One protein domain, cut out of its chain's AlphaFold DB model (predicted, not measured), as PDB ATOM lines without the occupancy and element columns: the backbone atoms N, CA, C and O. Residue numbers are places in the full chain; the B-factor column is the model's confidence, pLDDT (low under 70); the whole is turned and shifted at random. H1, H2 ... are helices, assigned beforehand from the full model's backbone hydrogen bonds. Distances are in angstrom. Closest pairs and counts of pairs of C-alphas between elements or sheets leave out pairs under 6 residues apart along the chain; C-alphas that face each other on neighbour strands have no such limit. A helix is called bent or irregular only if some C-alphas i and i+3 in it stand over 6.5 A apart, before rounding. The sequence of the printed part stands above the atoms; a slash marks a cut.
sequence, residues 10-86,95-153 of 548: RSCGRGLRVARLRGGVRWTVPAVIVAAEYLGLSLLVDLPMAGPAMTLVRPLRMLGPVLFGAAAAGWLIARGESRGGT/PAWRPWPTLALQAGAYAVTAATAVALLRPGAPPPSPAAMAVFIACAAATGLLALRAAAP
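This is residues 10 to 86 and 95 to 153 of the 548 residues of the protein "CAAX prenyl protease-related protein" of Anaeromyxobacter dehalogenans (strain 2CP-1 / ATCC BAA-258) (UniProt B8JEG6). The long helix H1 packs, over part of its length, on the hairpin of H3 and H4, a three-helix bundle; bent H2 folds back across a gap. Residues 10 to 21 and 59 to 86 stick out. The printed part has 136 residues, with four named helices, H1 to H4, and no named strand: all helix, loose, radius of gyration of the C-alphas 18.6 A, spans 63 by 32 by 22 A.

Start at H1, residues 10 to 45. Its residues 37 to 45 alone touch H3, residues 100 to 121, the same way at a shallow tilt of 19 degrees; the closest C-alphas, Val 45 and Leu 121, are 5.8 A apart. Its residues 26 to 34 alone touch H4, residues 130 to 151, at residues 144 to 151 alone, opposite ways at a shallow 16 degrees; closest C-alphas Pro 30 and Ala 147, 5.3 A. H3 and H4 touch as a hairpin, closest C-alphas Ala 109 and Thr 143, 5.2 A. H2, residues 54 to 84, assigned as one helix by its hydrogen bonds, is bent, C-alphas 62 and 65 being 6.7 A apart; its arms H2a, 54 to 62, and H2b, 65 to 84, touch no helix. O i to N i+4 pairs are within hydrogen-bond range throughout H3 and H4, and in 30 of 32 in H1, 3 of 5 in H2a, 15 of 16 in H2b.

Find C-alpha 10 at (-21.442, 48.301, 145.368); H1 runs 52.0 A. H2a spans 12.6 A, H2b 28.1 A, H3 30.1 A, and H4 31.5 A to C-alpha 151 at (-43.948, 45.796, 127.159).

The farthest C-alphas, Arg 10 and Pro 126, are 63.7 A apart. The link from H2 to H3 runs across the cut, with 8 residues of the chain not printed; across it the C-alphas of residues 86 and 95 are 23.2 A apart. Of the printed residues, 51 have pLDDT under 70, among them 10 to 24 and 46 to 65.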
ATOM      1  N   ARG A  10     -21.515  49.347 146.409       42.12
ATOM      2  CA  ARG A  10     -21.442  48.301 145.368       42.12
ATOM      3  C   ARG A  10     -22.763  47.545 145.191       42.12
ATOM      4  O   ARG A  10     -23.102  47.201 144.055       42.12
ATOM      5  N   SER A  11     -23.516  47.295 146.264       40.91
ATOM      6  CA  SER A  11     -24.837  46.650 146.204       40.91
ATOM      7  C   SER A  11     -25.897  47.586 145.616       40.91
ATOM      8  O   SER A  11     -26.651  47.163 144.737       40.91
ATOM      9  N   CYS A  12     -25.876  48.872 145.980       40.56
ATOM     10  CA  CYS A  12     -26.725  49.910 145.392       40.56
ATOM     11  C   CYS A  12     -26.424  50.095 143.890       40.56
ATOM     12  O   CYS A  12     -27.335  50.076 143.060       40.56
ATOM     13  N   GLY A  13     -25.141  50.135 143.505       35.62
ATOM     14  CA  GLY A  13     -24.708  50.205 142.104       35.62
ATOM     15  C   GLY A  13     -25.064  48.964 141.269       35.62
ATOM     16  O   GLY A  13     -25.437  49.094 140.097       35.62
ATOM     17  N   ARG A  14     -25.014  47.754 141.853       42.62
ATOM     18  CA  ARG A  14     -25.515  46.519 141.212       42.62
ATOM     19  C   ARG A  14     -27.038  46.526 141.080       42.62
ATOM     20  O   ARG A  14     -27.532  46.195 140.005       42.62
ATOM     21  N   GLY A  15     -27.769  46.942 142.114       37.19
ATOM     22  CA  GLY A  15     -29.231  47.052 142.098       37.19
ATOM     23  C   GLY A  15     -29.735  48.025 141.029       37.19
ATOM     24  O   GLY A  15     -30.598  47.667 140.229       37.19
ATOM     25  N   LEU A  16     -29.114  49.203 140.925       43.22
ATOM     26  CA  LEU A  16     -29.399  50.202 139.887       43.22
ATOM     27  C   LEU A  16     -29.069  49.700 138.471       43.22
ATOM     28  O   LEU A  16     -29.847  49.932 137.543       43.22
ATOM     29  N   ARG A  17     -27.958  48.971 138.284       40.44
ATOM     30  CA  ARG A  17     -27.622  48.346 136.988       40.44
ATOM     31  C   ARG A  17     -28.617  47.257 136.596       40.44
ATOM     32  O   ARG A  17     -29.049  47.236 135.448       40.44
ATOM     33  N   VAL A  18     -29.002  46.380 137.521       44.56
ATOM     34  CA  VAL A  18     -29.977  45.304 137.265       44.56
ATOM     35  C   VAL A  18     -31.368  45.881 136.991       44.56
ATOM     36  O   VAL A  18     -32.047  45.411 136.079       44.56
ATOM     37  N   ALA A  19     -31.776  46.938 137.699       47.62
ATOM     38  CA  ALA A  19     -33.033  47.641 137.447       47.62
ATOM     39  C   ALA A  19     -33.052  48.337 136.073       47.62
ATOM     40  O   ALA A  19     -34.023  48.186 135.331       47.62
ATOM     41  N   ARG A  20     -31.966  49.022 135.676       49.34
ATOM     42  CA  ARG A  20     -31.835  49.624 134.331       49.34
ATOM     43  C   ARG A  20     -31.797  48.576 133.217       49.34
ATOM     44  O   ARG A  20     -32.438  48.771 132.188       49.34
ATOM     45  N   LEU A  21     -31.100  47.455 133.424       49.00
ATOM     46  CA  LEU A  21     -31.073  46.330 132.481       49.00
ATOM     47  C   LEU A  21     -32.468  45.712 132.306       49.00
ATOM     48  O   LEU A  21     -32.903  45.507 131.179       49.00
ATOM     49  N   ARG A  22     -33.207  45.486 133.401       55.03
ATOM     50  CA  ARG A  22     -34.597  44.994 133.353       55.03
ATOM     51  C   ARG A  22     -35.550  45.993 132.690       55.03
ATOM     52  O   ARG A  22     -36.447  45.574 131.965       55.03
ATOM     53  N   GLY A  23     -35.330  47.293 132.892       60.53
ATOM     54  CA  GLY A  23     -36.079  48.360 132.226       60.53
ATOM     55  C   GLY A  23     -35.870  48.373 130.711       60.53
ATOM     56  O   GLY A  23     -36.846  48.432 129.976       60.53
ATOM     57  N   GLY A  24     -34.626  48.248 130.238       65.25
ATOM     58  CA  GLY A  24     -34.325  48.186 128.803       65.25
ATOM     59  C   GLY A  24     -34.911  46.944 128.125       65.25
ATOM     60  O   GLY A  24     -35.580  47.062 127.100       65.25
ATOM     61  N   VAL A  25     -34.737  45.767 128.736       71.62
ATOM     62  CA  VAL A  25     -35.187  44.478 128.172       71.62
ATOM     63  C   VAL A  25     -36.703  44.442 127.933       71.62
ATOM     64  O   VAL A  25     -37.163  43.922 126.917       71.62
ATOM     65  N   ARG A  26     -37.476  45.055 128.838       82.38
ATOM     66  CA  ARG A  26     -38.941  45.144 128.780       82.38
ATOM     67  C   ARG A  26     -39.476  45.828 127.516       82.38
ATOM     68  O   ARG A  26     -40.554  45.470 127.060       82.38
ATOM     69  N   TRP A  27     -38.727  46.771 126.948       78.88
ATOM     70  CA  TRP A  27     -39.100  47.473 125.714       78.88
ATOM     71  C   TRP A  27     -38.418  46.886 124.481       78.88
ATOM     72  O   TRP A  27     -39.019  46.841 123.411       78.88
ATOM     73  N   THR A  28     -37.183  46.394 124.620       70.94
ATOM     74  CA  THR A  28     -36.440  45.844 123.481       70.94
ATOM     75  C   THR A  28     -37.014  44.521 122.994       70.94
ATOM     76  O   THR A  28     -37.032  44.299 121.791       70.94
ATOM     77  N   VAL A  29     -37.480  43.640 123.890       78.06
ATOM     78  CA  VAL A  29     -38.003  42.320 123.483       78.06
ATOM     79  C   VAL A  29     -39.238  42.460 122.584       78.06
ATOM     80  O   VAL A  29     -39.194  41.940 121.472       78.06
ATOM     81  N   PRO A  30     -40.293  43.208 122.965       80.50
ATOM     82  CA  PRO A  30     -41.442  43.395 122.082       80.50
ATOM     83  C   PRO A  30     -41.108  44.150 120.793       80.50
ATOM     84  O   PRO A  30     -41.638  43.807 119.745       80.50
ATOM     85  N   ALA A  31     -40.202  45.133 120.839       73.12
ATOM     86  CA  ALA A  31     -39.773  45.849 119.635       73.12
ATOM     87  C   ALA A  31     -39.066  44.925 118.627       73.12
ATOM     88  O   ALA A  31     -39.323  45.009 117.429       73.12
ATOM     89  N   VAL A  32     -38.206  44.020 119.111       71.88
ATOM     90  CA  VAL A  32     -37.552  43.002 118.274       71.88
ATOM     91  C   VAL A  32     -38.573  42.025 117.698       71.88
ATOM     92  O   VAL A  32     -38.461  41.675 116.529       71.88
ATOM     93  N   ILE A  33     -39.576  41.620 118.483       81.19
ATOM     94  CA  ILE A  33     -40.654  40.741 118.009       81.19
ATOM     95  C   ILE A  33     -41.437  41.415 116.883       81.19
ATOM     96  O   ILE A  33     -41.502  40.859 115.796       81.19
ATOM     97  N   VAL A  34     -41.921  42.644 117.081       78.81
ATOM     98  CA  VAL A  34     -42.656  43.389 116.041       78.81
ATOM     99  C   VAL A  34     -41.816  43.560 114.771       78.81
ATOM    100  O   VAL A  34     -42.332  43.424 113.665       78.81
ATOM    101  N   ALA A  35     -40.511  43.825 114.906       70.62
ATOM    102  CA  ALA A  35     -39.614  43.903 113.756       70.62
ATOM    103  C   ALA A  35     -39.472  42.552 113.033       70.62
ATOM    104  O   ALA A  35     -39.528  42.508 111.806       70.62
ATOM    105  N   ALA A  36     -39.316  41.452 113.775       73.19
ATOM    106  CA  ALA A  36     -39.234  40.104 113.212       73.19
ATOM    107  C   ALA A  36     -40.541  39.687 112.518       73.19
ATOM    108  O   ALA A  36     -40.507  39.062 111.465       73.19
ATOM    109  N   GLU A  37     -41.683  40.076 113.073       85.19
ATOM    110  CA  GLU A  37     -43.014  39.822 112.522       85.19
ATOM    111  C   GLU A  37     -43.288  40.616 111.254       85.19
ATOM    112  O   GLU A  37     -43.773  40.066 110.268       85.19
ATOM    113  N   TYR A  38     -42.924  41.897 111.241       79.69
ATOM    114  CA  TYR A  38     -42.964  42.704 110.028       79.69
ATOM    115  C   TYR A  38     -42.115  42.073 108.915       79.69
ATOM    116  O   TYR A  38     -42.572  41.966 107.777       79.69
ATOM    117  N   LEU A  39     -40.902  41.614 109.242       73.12
ATOM    118  CA  LEU A  39     -40.024  40.933 108.288       73.12
ATOM    119  C   LEU A  39     -40.619  39.602 107.817       73.12
ATOM    120  O   LEU A  39     -40.610  39.325 106.621       73.12
ATOM    121  N   GLY A  40     -41.168  38.801 108.731       80.56
ATOM    122  CA  GLY A  40     -41.821  37.538 108.400       80.56
ATOM    123  C   GLY A  40     -43.010  37.739 107.461       80.56
ATOM    124  O   GLY A  40     -43.094  37.064 106.440       80.56
ATOM    125  N   LEU A  41     -43.874  38.718 107.739       81.00
ATOM    126  CA  LEU A  41     -44.958  39.108 106.835       81.00
ATOM    127  C   LEU A  41     -44.421  39.569 105.482       81.00
ATOM    128  O   LEU A  41     -44.922  39.119 104.458       81.00
ATOM    129  N   SER A  42     -43.386  40.413 105.476       73.50
ATOM    130  CA  SER A  42     -42.782  40.931 104.242       73.50
ATOM    131  C   SER A  42     -42.282  39.805 103.335       73.50
ATOM    132  O   SER A  42     -42.530  39.844 102.135       73.50
ATOM    133  N   LEU A  43     -41.663  38.769 103.911       77.44
ATOM    134  CA  LEU A  43     -41.213  37.579 103.182       77.44
ATOM    135  C   LEU A  43     -42.374  36.698 102.700       77.44
ATOM    136  O   LEU A  43     -42.318  36.164 101.598       77.44
ATOM    137  N   LEU A  44     -43.417  36.528 103.516       79.56
ATOM    138  CA  LEU A  44     -44.543  35.641 103.200       79.56
ATOM    139  C   LEU A  44     -45.416  36.147 102.048       79.56
ATOM    140  O   LEU A  44     -46.020  35.336 101.346       79.56
ATOM    141  N   VAL A  45     -45.526  37.465 101.876       78.38
ATOM    142  CA  VAL A  45     -46.433  38.074 100.884       78.38
ATOM    143  C   VAL A  45     -45.728  38.985  99.880       78.38
ATOM    144  O   VAL A  45     -46.397  39.681  99.125       78.38
ATOM    145  N   ASP A  46     -44.393  38.973  99.864       68.06
ATOM    146  CA  ASP A  46     -43.550  39.791  98.978       68.06
ATOM    147  C   ASP A  46     -43.865  41.303  99.052       68.06
ATOM    148  O   ASP A  46     -43.927  42.050  98.071       68.06
ATOM    149  N   LEU A  47     -44.102  41.760 100.281       63.41
ATOM    150  CA  LEU A  47     -44.289  43.161 100.654       63.41
ATOM    151  C   LEU A  47     -42.882  43.800 100.578       63.41
ATOM    152  O   LEU A  47     -42.093  43.532 101.485       63.41
ATOM    153  N   PRO A  48     -42.481  44.572  99.536       51.94
ATOM    154  CA  PRO A  48     -43.221  45.625  98.831       51.94
ATOM    155  C   PRO A  48     -43.092  45.574  97.284       51.94
ATOM    156  O   PRO A  48     -43.121  46.625  96.636       51.94
ATOM    157  N   MET A  49     -42.885  44.395  96.691       50.94
ATOM    158  CA  MET A  49     -42.418  44.268  95.302       50.94
ATOM    159  C   MET A  49     -43.544  44.142  94.264       50.94
ATOM    160  O   MET A  49     -43.367  44.625  93.146       50.94
ATOM    161  N   ALA A  50     -44.700  43.545  94.594       55.72
ATOM    162  CA  ALA A  50     -45.826  43.380  93.658       55.72
ATOM    163  C   ALA A  50     -47.147  42.949  94.341       55.72
ATOM    164  O   ALA A  50     -47.185  42.623  95.524       55.72
ATOM    165  N   GLY A  51     -48.247  42.904  93.576       66.19
ATOM    166  CA  GLY A  51     -49.492  42.222  93.966       66.19
ATOM    167  C   GLY A  51     -50.492  43.041  94.806       66.19
ATOM    168  O   GLY A  51     -50.344  44.257  94.963       66.19
ATOM    169  N   PRO A  52     -51.543  42.391  95.351       69.19
ATOM    170  CA  PRO A  52     -52.617  43.051  96.106       69.19
ATOM    171  C   PRO A  52     -52.132  43.815  97.341       69.19
ATOM    172  O   PRO A  52     -52.758  44.796  97.751       69.19
ATOM    173  N   ALA A  53     -50.981  43.419  97.893       68.31
ATOM    174  CA  ALA A  53     -50.305  44.085  98.999       68.31
ATOM    175  C   ALA A  53     -49.992  45.572  98.728       68.31
ATOM    176  O   ALA A  53     -49.911  46.368  99.667       68.31
ATOM    177  N   MET A  54     -49.897  45.995  97.462       69.38
ATOM    178  CA  MET A  54     -49.668  47.399  97.097       69.38
ATOM    179  C   MET A  54     -50.769  48.352  97.583       69.38
ATOM    180  O   MET A  54     -50.493  49.530  97.827       69.38
ATOM    181  N   THR A  55     -51.988  47.844  97.789       67.75
ATOM    182  CA  THR A  55     -53.106  48.608  98.374       67.75
ATOM    183  C   THR A  55     -52.834  49.052  99.817       67.75
ATOM    184  O   THR A  55     -53.298  50.116 100.219       67.75
ATOM    185  N   LEU A  56     -52.022  48.299 100.566       67.62
ATOM    186  CA  LEU A  56     -51.549  48.642 101.913       67.62
ATOM    187  C   LEU A  56     -50.249  49.444 101.877       67.62
ATOM    188  O   LEU A  56     -50.100  50.431 102.597       67.62
ATOM    189  N   VAL A  57     -49.299  49.035 101.033       67.12
ATOM    190  CA  VAL A  57     -47.960  49.644 100.974       67.12
ATOM    191  C   VAL A  57     -48.033  51.114 100.587       67.12
ATOM    192  O   VAL A  57     -47.328  51.933 101.173       67.12
ATOM    193  N   ARG A  58     -48.883  51.477  99.623       66.69
ATOM    194  CA  ARG A  58     -48.973  52.854  99.119       66.69
ATOM    195  C   ARG A  58     -49.371  53.868 100.209       66.69
ATOM    196  O   ARG A  58     -48.614  54.821 100.387       66.69
ATOM    197  N   PRO A  59     -50.455  53.674 100.989       66.00
ATOM    198  CA  PRO A  59     -50.770  54.560 102.112       66.00
ATOM    199  C   PRO A  59     -49.794  54.412 103.293       66.00
ATOM    200  O   PRO A  59     -49.450  55.412 103.920       66.00
ATOM    201  N   LEU A  60     -49.276  53.210 103.582       66.06
ATOM    202  CA  LEU A  60     -48.297  53.017 104.668       66.06
ATOM    203  C   LEU A  60     -46.957  53.714 104.396       66.06
ATOM    204  O   LEU A  60     -46.339  54.230 105.326       66.06
ATOM    205  N   ARG A  61     -46.528  53.805 103.131       63.72
ATOM    206  CA  ARG A  61     -45.358  54.607 102.737       63.72
ATOM    207  C   ARG A  61     -45.533  56.079 103.105       63.72
ATOM    208  O   ARG A  61     -44.562  56.707 103.515       63.72
ATOM    209  N   MET A  62     -46.759  56.603 103.044       62.53
ATOM    210  CA  MET A  62     -47.067  57.976 103.463       62.53
ATOM    211  C   MET A  62     -47.039  58.144 104.992       62.53
ATOM    212  O   MET A  62     -46.768  59.236 105.481       62.53
ATOM    213  N   LEU A  63     -47.245  57.070 105.760       67.25
ATOM    214  CA  LEU A  63     -47.138  57.076 107.225       67.25
ATOM    215  C   LEU A  63     -45.693  56.969 107.730       67.25
ATOM    216  O   LEU A  63     -45.425  57.328 108.876       67.25
ATOM    217  N   GLY A  64     -44.750  56.527 106.893       66.44
ATOM    218  CA  GLY A  64     -43.330  56.412 107.243       66.44
ATOM    219  C   GLY A  64     -42.750  57.697 107.856       66.44
ATOM    220  O   GLY A  64     -42.287  57.652 108.997       66.44
ATOM    221  N   PRO A  65     -42.826  58.855 107.172       67.62
ATOM    222  CA  PRO A  65     -42.364  60.136 107.712       67.62
ATOM    223  C   PRO A  65     -43.012  60.509 109.053       67.62
ATOM    224  O   PRO A  65     -42.328  61.032 109.934       67.62
ATOM    225  N   VAL A  66     -44.299  60.182 109.241       73.12
ATOM    226  CA  VAL A  66     -45.011  60.421 110.506       73.12
ATOM    227  C   VAL A  66     -44.406  59.593 111.630       73.12
ATOM    228  O   VAL A  66     -44.073  60.134 112.684       73.12
ATOM    229  N   LEU A  67     -44.222  58.292 111.402       71.56
ATOM    230  CA  LEU A  67     -43.675  57.374 112.400       71.56
ATOM    231  C   LEU A  67     -42.224  57.719 112.752       71.56
ATOM    232  O   LEU A  67     -41.884  57.763 113.934       71.56
ATOM    233  N   PHE A  68     -41.383  58.019 111.759       65.88
ATOM    234  CA  PHE A  68     -39.989  58.410 111.993       65.88
ATOM    235  C   PHE A  68     -39.883  59.754 112.719       65.88
ATOM    236  O   PHE A  68     -39.138  59.858 113.696       65.88
ATOM    237  N   GLY A  69     -40.647  60.766 112.290       68.44
ATOM    238  CA  GLY A  69     -40.676  62.077 112.939       68.44
ATOM    239  C   GLY A  69     -41.166  61.990 114.386       68.44
ATOM    240  O   GLY A  69     -40.528  62.535 115.289       68.44
ATOM    241  N   ALA A  70     -42.231  61.222 114.628       72.50
ATOM    242  CA  ALA A  70     -42.760  60.999 115.968       72.50
ATOM    243  C   ALA A  70     -41.799  60.207 116.860       72.50
ATOM    244  O   ALA A  70     -41.569  60.590 118.008       72.50
ATOM    245  N   ALA A  71     -41.175  59.147 116.346       71.00
ATOM    246  CA  ALA A  71     -40.187  58.379 117.098       71.00
ATOM    247  C   ALA A  71     -38.967  59.235 117.480       71.00
ATOM    248  O   ALA A  71     -38.520  59.195 118.629       71.00
ATOM    249  N   ALA A  72     -38.457  60.050 116.550       65.31
ATOM    250  CA  ALA A  72     -37.326  60.939 116.798       65.31
ATOM    251  C   ALA A  72     -37.657  62.012 117.847       65.31
ATOM    252  O   ALA A  72     -36.901  62.199 118.803       65.31
ATOM    253  N   ALA A  73     -38.806  62.677 117.712       69.69
ATOM    254  CA  ALA A  73     -39.272  63.677 118.668       69.69
ATOM    255  C   ALA A  73     -39.518  63.067 120.057       69.69
ATOM    256  O   ALA A  73     -39.026  63.592 121.056       69.69
ATOM    257  N   GLY A  74     -40.196  61.918 120.124       70.38
ATOM    258  CA  GLY A  74     -40.431  61.195 121.374       70.38
ATOM    259  C   GLY A  74     -39.128  60.795 122.070       70.38
ATOM    260  O   GLY A  74     -38.987  60.974 123.281       70.38
ATOM    261  N   TRP A  75     -38.134  60.332 121.308       66.62
ATOM    262  CA  TRP A  75     -36.805  60.024 121.836       66.62
ATOM    263  C   TRP A  75     -36.083  61.264 122.379       66.62
ATOM    264  O   TRP A  75     -35.484  61.203 123.458       66.62
ATOM    265  N   LEU A  76     -36.153  62.400 121.678       63.81
ATOM    266  CA  LEU A  76     -35.554  63.660 122.132       63.81
ATOM    267  C   LEU A  76     -36.195  64.167 123.427       63.81
ATOM    268  O   LEU A  76     -35.462  64.527 124.352       63.81
ATOM    269  N   ILE A  77     -37.527  64.138 123.514       67.25
ATOM    270  CA  ILE A  77     -38.282  64.538 124.709       67.25
ATOM    271  C   ILE A  77     -37.891  63.651 125.896       67.25
ATOM    272  O   ILE A  77     -37.474  64.164 126.935       67.25
ATOM    273  N   ALA A  78     -37.905  62.325 125.721       67.12
ATOM    274  CA  ALA A  78     -37.540  61.379 126.778       67.12
ATOM    275  C   ALA A  78     -36.103  61.592 127.294       67.12
ATOM    276  O   ALA A  78     -35.818  61.458 128.491       67.12
ATOM    277  N   ARG A  79     -35.180  61.955 126.395       64.69
ATOM    278  CA  ARG A  79     -33.781  62.236 126.740       64.69
ATOM    279  C   ARG A  79     -33.607  63.588 127.443       64.69
ATOM    280  O   ARG A  79     -32.726  63.703 128.294       64.69
ATOM    281  N   GLY A  80     -34.426  64.582 127.098       61.78
ATOM    282  CA  GLY A  80     -34.477  65.892 127.753       61.78
ATOM    283  C   GLY A  80     -35.010  65.809 129.184       61.78
ATOM    284  O   GLY A  80     -34.348  66.281 130.107       61.78
ATOM    285  N   GLU A  81     -36.131  65.114 129.394       65.56
ATOM    286  CA  GLU A  81     -36.712  64.877 130.729       65.56
ATOM    287  C   GLU A  81     -35.733  64.155 131.668       65.56
ATOM    288  O   GLU A  81     -35.608  64.505 132.839       65.56
ATOM    289  N   SER A  82     -34.977  63.187 131.138       58.94
ATOM    290  CA  SER A  82     -33.978  62.427 131.906       58.94
ATOM    291  C   SER A  82     -32.788  63.272 132.386       58.94
ATOM    292  O   SER A  82     -32.075  62.847 133.294       58.94
ATOM    293  N   ARG A  83     -32.533  64.428 131.758       55.28
ATOM    294  CA  ARG A  83     -31.406  65.327 132.069       55.28
ATOM    295  C   ARG A  83     -31.829  66.580 132.830       55.28
ATOM    296  O   ARG A  83     -31.040  67.086 133.615       55.28
ATOM    297  N   GLY A  84     -33.037  67.083 132.578       54.25
ATOM    298  CA  GLY A  84     -33.501  68.379 133.073       54.25
ATOM    299  C   GLY A  84     -34.291  68.350 134.378       54.25
ATOM    300  O   GLY A  84     -34.732  69.409 134.801       54.25
ATOM    301  N   GLY A  85     -34.518  67.179 134.992       51.25
ATOM    302  CA  GLY A  85     -35.312  67.082 136.226       51.25
ATOM    303  C   GLY A  85     -36.676  67.767 136.092       51.25
ATOM    304  O   GLY A  85     -37.096  68.492 136.987       51.25
ATOM    305  N   THR A  86     -37.324  67.623 134.933       54.25
ATOM    306  CA  THR A  86     -38.570  68.331 134.630       54.25
ATOM    307  C   THR A  86     -39.641  67.976 135.667       54.25
ATOM    308  O   THR A  86     -39.801  66.807 136.014       54.25
ATOM    309  N   PRO A  95     -45.235  47.658 137.082       81.88
ATOM    310  CA  PRO A  95     -45.494  46.407 137.791       81.88
ATOM    311  C   PRO A  95     -44.518  45.312 137.361       81.88
ATOM    312  O   PRO A  95     -43.852  45.436 136.326       81.88
ATOM    313  N   ALA A  96     -44.453  44.225 138.134       83.25
ATOM    314  CA  ALA A  96     -43.573  43.091 137.858       83.25
ATOM    315  C   ALA A  96     -43.722  42.603 136.406       83.25
ATOM    316  O   ALA A  96     -44.826  42.353 135.921       83.25
ATOM    317  N   TRP A  97     -42.596  42.484 135.699       84.25
ATOM    318  CA  TRP A  97     -42.599  42.102 134.292       84.25
ATOM    319  C   TRP A  97     -42.790  40.588 134.157       84.25
ATOM    320  O   TRP A  97     -41.889  39.810 134.462       84.25
ATOM    321  N   ARG A  98     -43.989  40.180 133.728       85.69
ATOM    322  CA  ARG A  98     -44.376  38.786 133.466       85.69
ATOM    323  C   ARG A  98     -44.889  38.668 132.023       85.69
ATOM    324  O   ARG A  98     -46.097  38.583 131.820       85.69
ATOM    325  N   PRO A  99     -44.001  38.737 131.016       86.06
ATOM    326  CA  PRO A  99     -44.415  38.892 129.622       86.06
ATOM    327  C   PRO A  99     -44.960  37.600 129.010       86.06
ATOM    328  O   PRO A  99     -45.760  37.673 128.086       86.06
ATOM    329  N   TRP A 100     -44.559  36.429 129.518       89.12
ATOM    330  CA  TRP A 100     -44.752  35.135 128.852       89.12
ATOM    331  C   TRP A 100     -46.189  34.823 128.412       89.12
ATOM    332  O   TRP A 100     -46.353  34.461 127.251       89.12
ATOM    333  N   PRO A 101     -47.239  35.027 129.234       90.81
ATOM    334  CA  PRO A 101     -48.609  34.765 128.787       90.81
ATOM    335  C   PRO A 101     -49.044  35.708 127.662       90.81
ATOM    336  O   PRO A 101     -49.737  35.309 126.734       90.81
ATOM    337  N   THR A 102     -48.614  36.973 127.730       89.88
ATOM    338  CA  THR A 102     -48.919  37.956 126.685       89.88
ATOM    339  C   THR A 102     -48.126  37.670 125.418       89.88
ATOM    340  O   THR A 102     -48.696  37.766 124.346       89.88
ATOM    341  N   LEU A 103     -46.859  37.257 125.526       89.56
ATOM    342  CA  LEU A 103     -46.037  36.851 124.384       89.56
ATOM    343  C   LEU A 103     -46.587  35.600 123.688       89.56
ATOM    344  O   LEU A 103     -46.588  35.548 122.467       89.56
ATOM    345  N   ALA A 104     -47.100  34.622 124.439       92.00
ATOM    346  CA  ALA A 104     -47.744  33.445 123.857       92.00
ATOM    347  C   ALA A 104     -49.012  33.823 123.071       92.00
ATOM    348  O   ALA A 104     -49.192  33.394 121.934       92.00
ATOM    349  N   LEU A 105     -49.862  34.680 123.650       94.06
ATOM    350  CA  LEU A 105     -51.056  35.193 122.970       94.06
ATOM    351  C   LEU A 105     -50.696  36.039 121.740       94.06
ATOM    352  O   LEU A 105     -51.357  35.960 120.710       94.06
ATOM    353  N   GLN A 106     -49.633  36.831 121.849       94.19
ATOM    354  CA  GLN A 106     -49.114  37.677 120.786       94.19
ATOM    355  C   GLN A 106     -48.594  36.841 119.606       94.19
ATOM    356  O   GLN A 106     -48.985  37.111 118.475       94.19
ATOM    357  N   ALA A 107     -47.841  35.770 119.869       92.62
ATOM    358  CA  ALA A 107     -47.402  34.827 118.841       92.62
ATOM    359  C   ALA A 107     -48.588  34.136 118.141       92.62
ATOM    360  O   ALA A 107     -48.579  33.967 116.922       92.62
ATOM    361  N   GLY A 108     -49.642  33.783 118.890       95.00
ATOM    362  CA  GLY A 108     -50.886  33.258 118.318       95.00
ATOM    363  C   GLY A 108     -51.604  34.273 117.422       95.00
ATOM    364  O   GLY A 108     -52.003  33.945 116.305       95.00
ATOM    365  N   ALA A 109     -51.716  35.527 117.868       95.06
ATOM    366  CA  ALA A 109     -52.289  36.613 117.070       95.06
ATOM    367  C   ALA A 109     -51.468  36.892 115.797       95.06
ATOM    368  O   ALA A 109     -52.040  37.109 114.723       95.06
ATOM    369  N   TYR A 110     -50.140  36.806 115.887       95.06
ATOM    370  CA  TYR A 110     -49.263  36.913 114.730       95.06
ATOM    371  C   TYR A 110     -49.477  35.768 113.741       95.06
ATOM    372  O   TYR A 110     -49.587  36.030 112.548       95.06
ATOM    373  N   ALA A 111     -49.622  34.521 114.201       94.88
ATOM    374  CA  ALA A 111     -49.916  33.392 113.316       94.88
ATOM    375  C   ALA A 111     -51.223  33.605 112.528       94.88
ATOM    376  O   ALA A 111     -51.262  33.362 111.322       94.88
ATOM    377  N   VAL A 112     -52.267  34.140 113.174       95.81
ATOM    378  CA  VAL A 112     -53.528  34.521 112.507       95.81
ATOM    379  C   VAL A 112     -53.312  35.672 111.517       95.81
ATOM    380  O   VAL A 112     -53.822  35.639 110.397       95.81
ATOM    381  N   THR A 113     -52.520  36.677 111.891       94.12
ATOM    382  CA  THR A 113     -52.170  37.805 111.010       94.12
ATOM    383  C   THR A 113     -51.384  37.337 109.782       94.12
ATOM    384  O   THR A 113     -51.667  37.762 108.668       94.12
ATOM    385  N   ALA A 114     -50.437  36.417 109.953       91.38
ATOM    386  CA  ALA A 114     -49.659  35.830 108.870       91.38
ATOM    387  C   ALA A 114     -50.526  34.960 107.953       91.38
ATOM    388  O   ALA A 114     -50.438  35.084 106.734       91.38
ATOM    389  N   ALA A 115     -51.413  34.136 108.516       92.56
ATOM    390  CA  ALA A 115     -52.342  33.323 107.735       92.56
ATOM    391  C   ALA A 115     -53.298  34.188 106.897       92.56
ATOM    392  O   ALA A 115     -53.473  33.944 105.703       92.56
ATOM    393  N   THR A 116     -53.873  35.237 107.496       92.38
ATOM    394  CA  THR A 116     -54.739  36.192 106.782       92.38
ATOM    395  C   THR A 116     -53.967  36.989 105.730       92.38
ATOM    396  O   THR A 116     -54.476  37.173 104.626       92.38
ATOM    397  N   ALA A 117     -52.722  37.388 106.008       88.81
ATOM    398  CA  ALA A 117     -51.853  38.032 105.025       88.81
ATOM    399  C   ALA A 117     -51.578  37.121 103.822       88.81
ATOM    400  O   ALA A 117     -51.762  37.544 102.685       88.81
ATOM    401  N   VAL A 118     -51.192  35.862 104.042       88.81
ATOM    402  CA  VAL A 118     -50.931  34.902 102.954       88.81
ATOM    403  C   VAL A 118     -52.192  34.639 102.131       88.81
ATOM    404  O   VAL A 118     -52.119  34.572 100.906       88.81
ATOM    405  N   ALA A 119     -53.354  34.527 102.776       89.69
ATOM    406  CA  ALA A 119     -54.617  34.302 102.081       89.69
ATOM    407  C   ALA A 119     -55.026  35.487 101.186       89.69
ATOM    408  O   ALA A 119     -55.555  35.271 100.096       89.69
ATOM    409  N   LEU A 120     -54.787  36.722 101.638       88.00
ATOM    410  CA  LEU A 120     -55.321  37.933 101.004       88.00
ATOM    411  C   LEU A 120     -54.311  38.702 100.144       88.00
ATOM    412  O   LEU A 120     -54.715  39.413  99.228       88.00
ATOM    413  N   LEU A 121     -53.019  38.620 100.462       85.00
ATOM    414  CA  LEU A 121     -52.000  39.553  99.966       85.00
ATOM    415  C   LEU A 121     -50.862  38.882  99.197       85.00
ATOM    416  O   LEU A 121     -50.009  39.595  98.675       85.00
ATOM    417  N   ARG A 122     -50.833  37.544  99.105       85.31
ATOM    418  CA  ARG A 122     -49.786  36.828  98.363       85.31
ATOM    419  C   ARG A 122     -49.722  37.259  96.887       85.31
ATOM    420  O   ARG A 122     -50.755  37.609  96.305       85.31
ATOM    421  N   PRO A 123     -48.552  37.161  96.236       77.75
ATOM    422  CA  PRO A 123     -48.446  37.374  94.797       77.75
ATOM    423  C   PRO A 123     -49.445  36.498  94.023       77.75
ATOM    424  O   PRO A 123     -49.572  35.302  94.285       77.75
ATOM    425  N   GLY A 124     -50.191  37.105  93.097       78.06
ATOM    426  CA  GLY A 124     -51.198  36.414  92.281       78.06
ATOM    427  C   GLY A 124     -52.570  36.198  92.937       78.06
ATOM    428  O   GLY A 124     -53.457  35.652  92.284       78.06
ATOM    429  N   ALA A 125     -52.793  36.622  94.189       80.81
ATOM    430  CA  ALA A 125     -54.148  36.663  94.752       80.81
ATOM    431  C   ALA A 125     -55.009  37.757  94.078       80.81
ATOM    432  O   ALA A 125     -54.471  38.763  93.606       80.81
ATOM    433  N   PRO A 126     -56.345  37.595  94.037       84.06
ATOM    434  CA  PRO A 126     -57.240  38.667  93.616       84.06
ATOM    435  C   PRO A 126     -57.181  39.848  94.604       84.06
ATOM    436  O   PRO A 126     -56.850  39.653  95.776       84.06
ATOM    437  N   PRO A 127     -57.516  41.077  94.167       82.38
ATOM    438  CA  PRO A 127     -57.563  42.227  95.061       82.38
ATOM    439  C   PRO A 127     -58.580  41.988  96.196       82.38
ATOM    440  O   PRO A 127     -59.733  41.647  95.916       82.38
ATOM    441  N   PRO A 128     -58.187  42.147  97.473       85.25
ATOM    442  CA  PRO A 128     -59.066  41.881  98.604       85.25
ATOM    443  C   PRO A 128     -60.206  42.900  98.674       85.25
ATOM    444  O   PRO A 128     -60.031  44.083  98.379       85.25
ATOM    445  N   SER A 129     -61.377  42.450  99.128       89.31
ATOM    446  CA  SER A 129     -62.501  43.346  99.401       89.31
ATOM    447  C   SER A 129     -62.192  44.278 100.586       89.31
ATOM    448  O   SER A 129     -61.390  43.923 101.458       89.31
ATOM    449  N   PRO A 130     -62.859  45.445 100.694       87.06
ATOM    450  CA  PRO A 130     -62.681  46.348 101.834       87.06
ATOM    451  C   PRO A 130     -62.921  45.674 103.194       87.06
ATOM    452  O   PRO A 130     -62.196  45.937 104.151       87.06
ATOM    453  N   ALA A 131     -63.892  44.758 103.274       89.19
ATOM    454  CA  ALA A 131     -64.181  44.001 104.491       89.19
ATOM    455  C   ALA A 131     -63.047  43.025 104.850       89.19
ATOM    456  O   ALA A 131     -62.615  42.980 106.000       89.19
ATOM    457  N   ALA A 132     -62.515  42.287 103.868       87.94
ATOM    458  CA  ALA A 132     -61.380  41.387 104.084       87.94
ATOM    459  C   ALA A 132     -60.122  42.160 104.515       87.94
ATOM    460  O   ALA A 132     -59.399  41.736 105.418       87.94
ATOM    461  N   MET A 133     -59.904  43.336 103.924       86.69
ATOM    462  CA  MET A 133     -58.827  44.240 104.318       86.69
ATOM    463  C   MET A 133     -58.999  44.750 105.755       86.69
ATOM    464  O   MET A 133     -58.038  44.763 106.523       86.69
ATOM    465  N   ALA A 134     -60.219  45.119 106.158       87.25
ATOM    466  CA  ALA A 134     -60.505  45.547 107.526       87.25
ATOM    467  C   ALA A 134     -60.222  44.439 108.555       87.25
ATOM    468  O   ALA A 134     -59.653  44.720 109.610       87.25
ATOM    469  N   VAL A 135     -60.544  43.180 108.231       91.88
ATOM    470  CA  VAL A 135     -60.213  42.019 109.078       91.88
ATOM    471  C   VAL A 135     -58.700  41.869 109.229       91.88
ATOM    472  O   VAL A 135     -58.214  41.756 110.354       91.88
ATOM    473  N   PHE A 136     -57.943  41.936 108.131       90.50
ATOM    474  CA  PHE A 136     -56.479  41.884 108.191       90.50
ATOM    475  C   PHE A 136     -55.898  43.007 109.066       90.50
ATOM    476  O   PHE A 136     -55.075  42.746 109.945       90.50
ATOM    477  N   ILE A 137     -56.364  44.247 108.879       87.69
ATOM    478  CA  ILE A 137     -55.928  45.400 109.680       87.69
ATOM    479  C   ILE A 137     -56.258  45.187 111.164       87.69
ATOM    480  O   ILE A 137     -55.422  45.482 112.018       87.69
ATOM    481  N   ALA A 138     -57.432  44.639 111.487       91.12
ATOM    482  CA  ALA A 138     -57.814  44.328 112.862       91.12
ATOM    483  C   ALA A 138     -56.907  43.252 113.488       91.12
ATOM    484  O   ALA A 138     -56.464  43.420 114.627       91.12
ATOM    485  N   CYS A 139     -56.568  42.191 112.747       92.44
ATOM    486  CA  CYS A 139     -55.613  41.168 113.188       92.44
ATOM    487  C   CYS A 139     -54.218  41.763 113.441       92.44
ATOM    488  O   CYS A 139     -53.629  41.543 114.504       92.44
ATOM    489  N   ALA A 140     -53.714  42.578 112.511       88.56
ATOM    490  CA  ALA A 140     -52.425  43.251 112.651       88.56
ATOM    491  C   ALA A 140     -52.412  44.221 113.848       88.56
ATOM    492  O   ALA A 140     -51.459  44.234 114.632       88.56
ATOM    493  N   ALA A 141     -53.490  44.986 114.046       88.56
ATOM    494  CA  ALA A 141     -53.642  45.888 115.184       88.56
ATOM    495  C   ALA A 141     -53.672  45.127 116.517       88.56
ATOM    496  O   ALA A 141     -52.982  45.517 117.458       88.56
ATOM    497  N   ALA A 142     -54.410  44.016 116.596       92.75
ATOM    498  CA  ALA A 142     -54.445  43.165 117.784       92.75
ATOM    499  C   ALA A 142     -53.052  42.607 118.125       92.75
ATOM    500  O   ALA A 142     -52.624  42.677 119.279       92.75
ATOM    501  N   THR A 143     -52.312  42.136 117.118       92.06
ATOM    502  CA  THR A 143     -50.929  41.652 117.267       92.06
ATOM    503  C   THR A 143     -50.002  42.746 117.808       92.06
ATOM    504  O   THR A 143     -49.287  42.526 118.790       92.06
ATOM    505  N   GLY A 144     -50.071  43.957 117.244       87.19
ATOM    506  CA  GLY A 144     -49.289  45.107 117.713       87.19
ATOM    507  C   GLY A 144     -49.648  45.543 119.139       87.19
ATOM    508  O   GLY A 144     -48.763  45.807 119.957       87.19
ATOM    509  N   LEU A 145     -50.937  45.560 119.486       88.69
ATOM    510  CA  LEU A 145     -51.409  45.882 120.838       88.69
ATOM    511  C   LEU A 145     -50.946  44.850 121.872       88.69
ATOM    512  O   LEU A 145     -50.581  45.220 122.990       88.69
ATOM    513  N   LEU A 146     -50.919  43.567 121.512       90.88
ATOM    514  CA  LEU A 146     -50.398  42.506 122.374       90.88
ATOM    515  C   LEU A 146     -48.883  42.624 122.576       90.88
ATOM    516  O   LEU A 146     -48.411  42.460 123.704       90.88
ATOM    517  N   ALA A 147     -48.128  43.002 121.542       86.94
ATOM    518  CA  ALA A 147     -46.703  43.302 121.685       86.94
ATOM    519  C   ALA A 147     -46.471  44.496 122.631       86.94
ATOM    520  O   ALA A 147     -45.666  44.415 123.562       86.94
ATOM    521  N   LEU A 148     -47.244  45.578 122.487       85.88
ATOM    522  CA  LEU A 148     -47.201  46.716 123.414       85.88
ATOM    523  C   LEU A 148     -47.579  46.311 124.846       85.88
ATOM    524  O   LEU A 148     -46.930  46.736 125.803       85.88
ATOM    525  N   ARG A 149     -48.578  45.439 125.011       88.06
ATOM    526  CA  ARG A 149     -48.985  44.908 126.319       88.06
ATOM    527  C   ARG A 149     -47.891  44.056 126.970       88.06
ATOM    528  O   ARG A 149     -47.738  44.090 128.193       88.06
ATOM    529  N   ALA A 150     -47.112  43.319 126.176       87.56
ATOM    530  CA  ALA A 150     -45.951  42.572 126.664       87.56
ATOM    531  C   ALA A 150     -44.855  43.513 127.187       87.56
ATOM    532  O   ALA A 150     -44.123  43.156 128.121       87.56
ATOM    533  N   ALA A 151     -44.784  44.731 126.633       85.25
ATOM    534  CA  ALA A 151     -43.948  45.796 127.159       85.25
ATOM    535  C   ALA A 151     -44.533  46.360 128.453       85.25
ATOM    536  O   ALA A 151     -43.834  46.356 129.448       85.25
ATOM    537  N   ALA A 152     -45.793  46.788 128.531       84.81
ATOM    538  CA  ALA A 152     -46.391  47.262 129.786       84.81
ATOM    539  C   ALA A 152     -47.914  47.061 129.826       84.81
ATOM    540  O   ALA A 152     -48.553  47.081 128.779       84.81
ATOM    541  N   PRO A 153     -48.535  46.900 131.016       86.19
ATOM    542  CA  PRO A 153     -49.985  46.784 131.102       86.19
ATOM    543  C   PRO A 153     -50.667  48.002 130.494       86.19
ATOM    544  O   PRO A 153     -50.227  49.132 130.703       86.19
TER     545      PRO A 153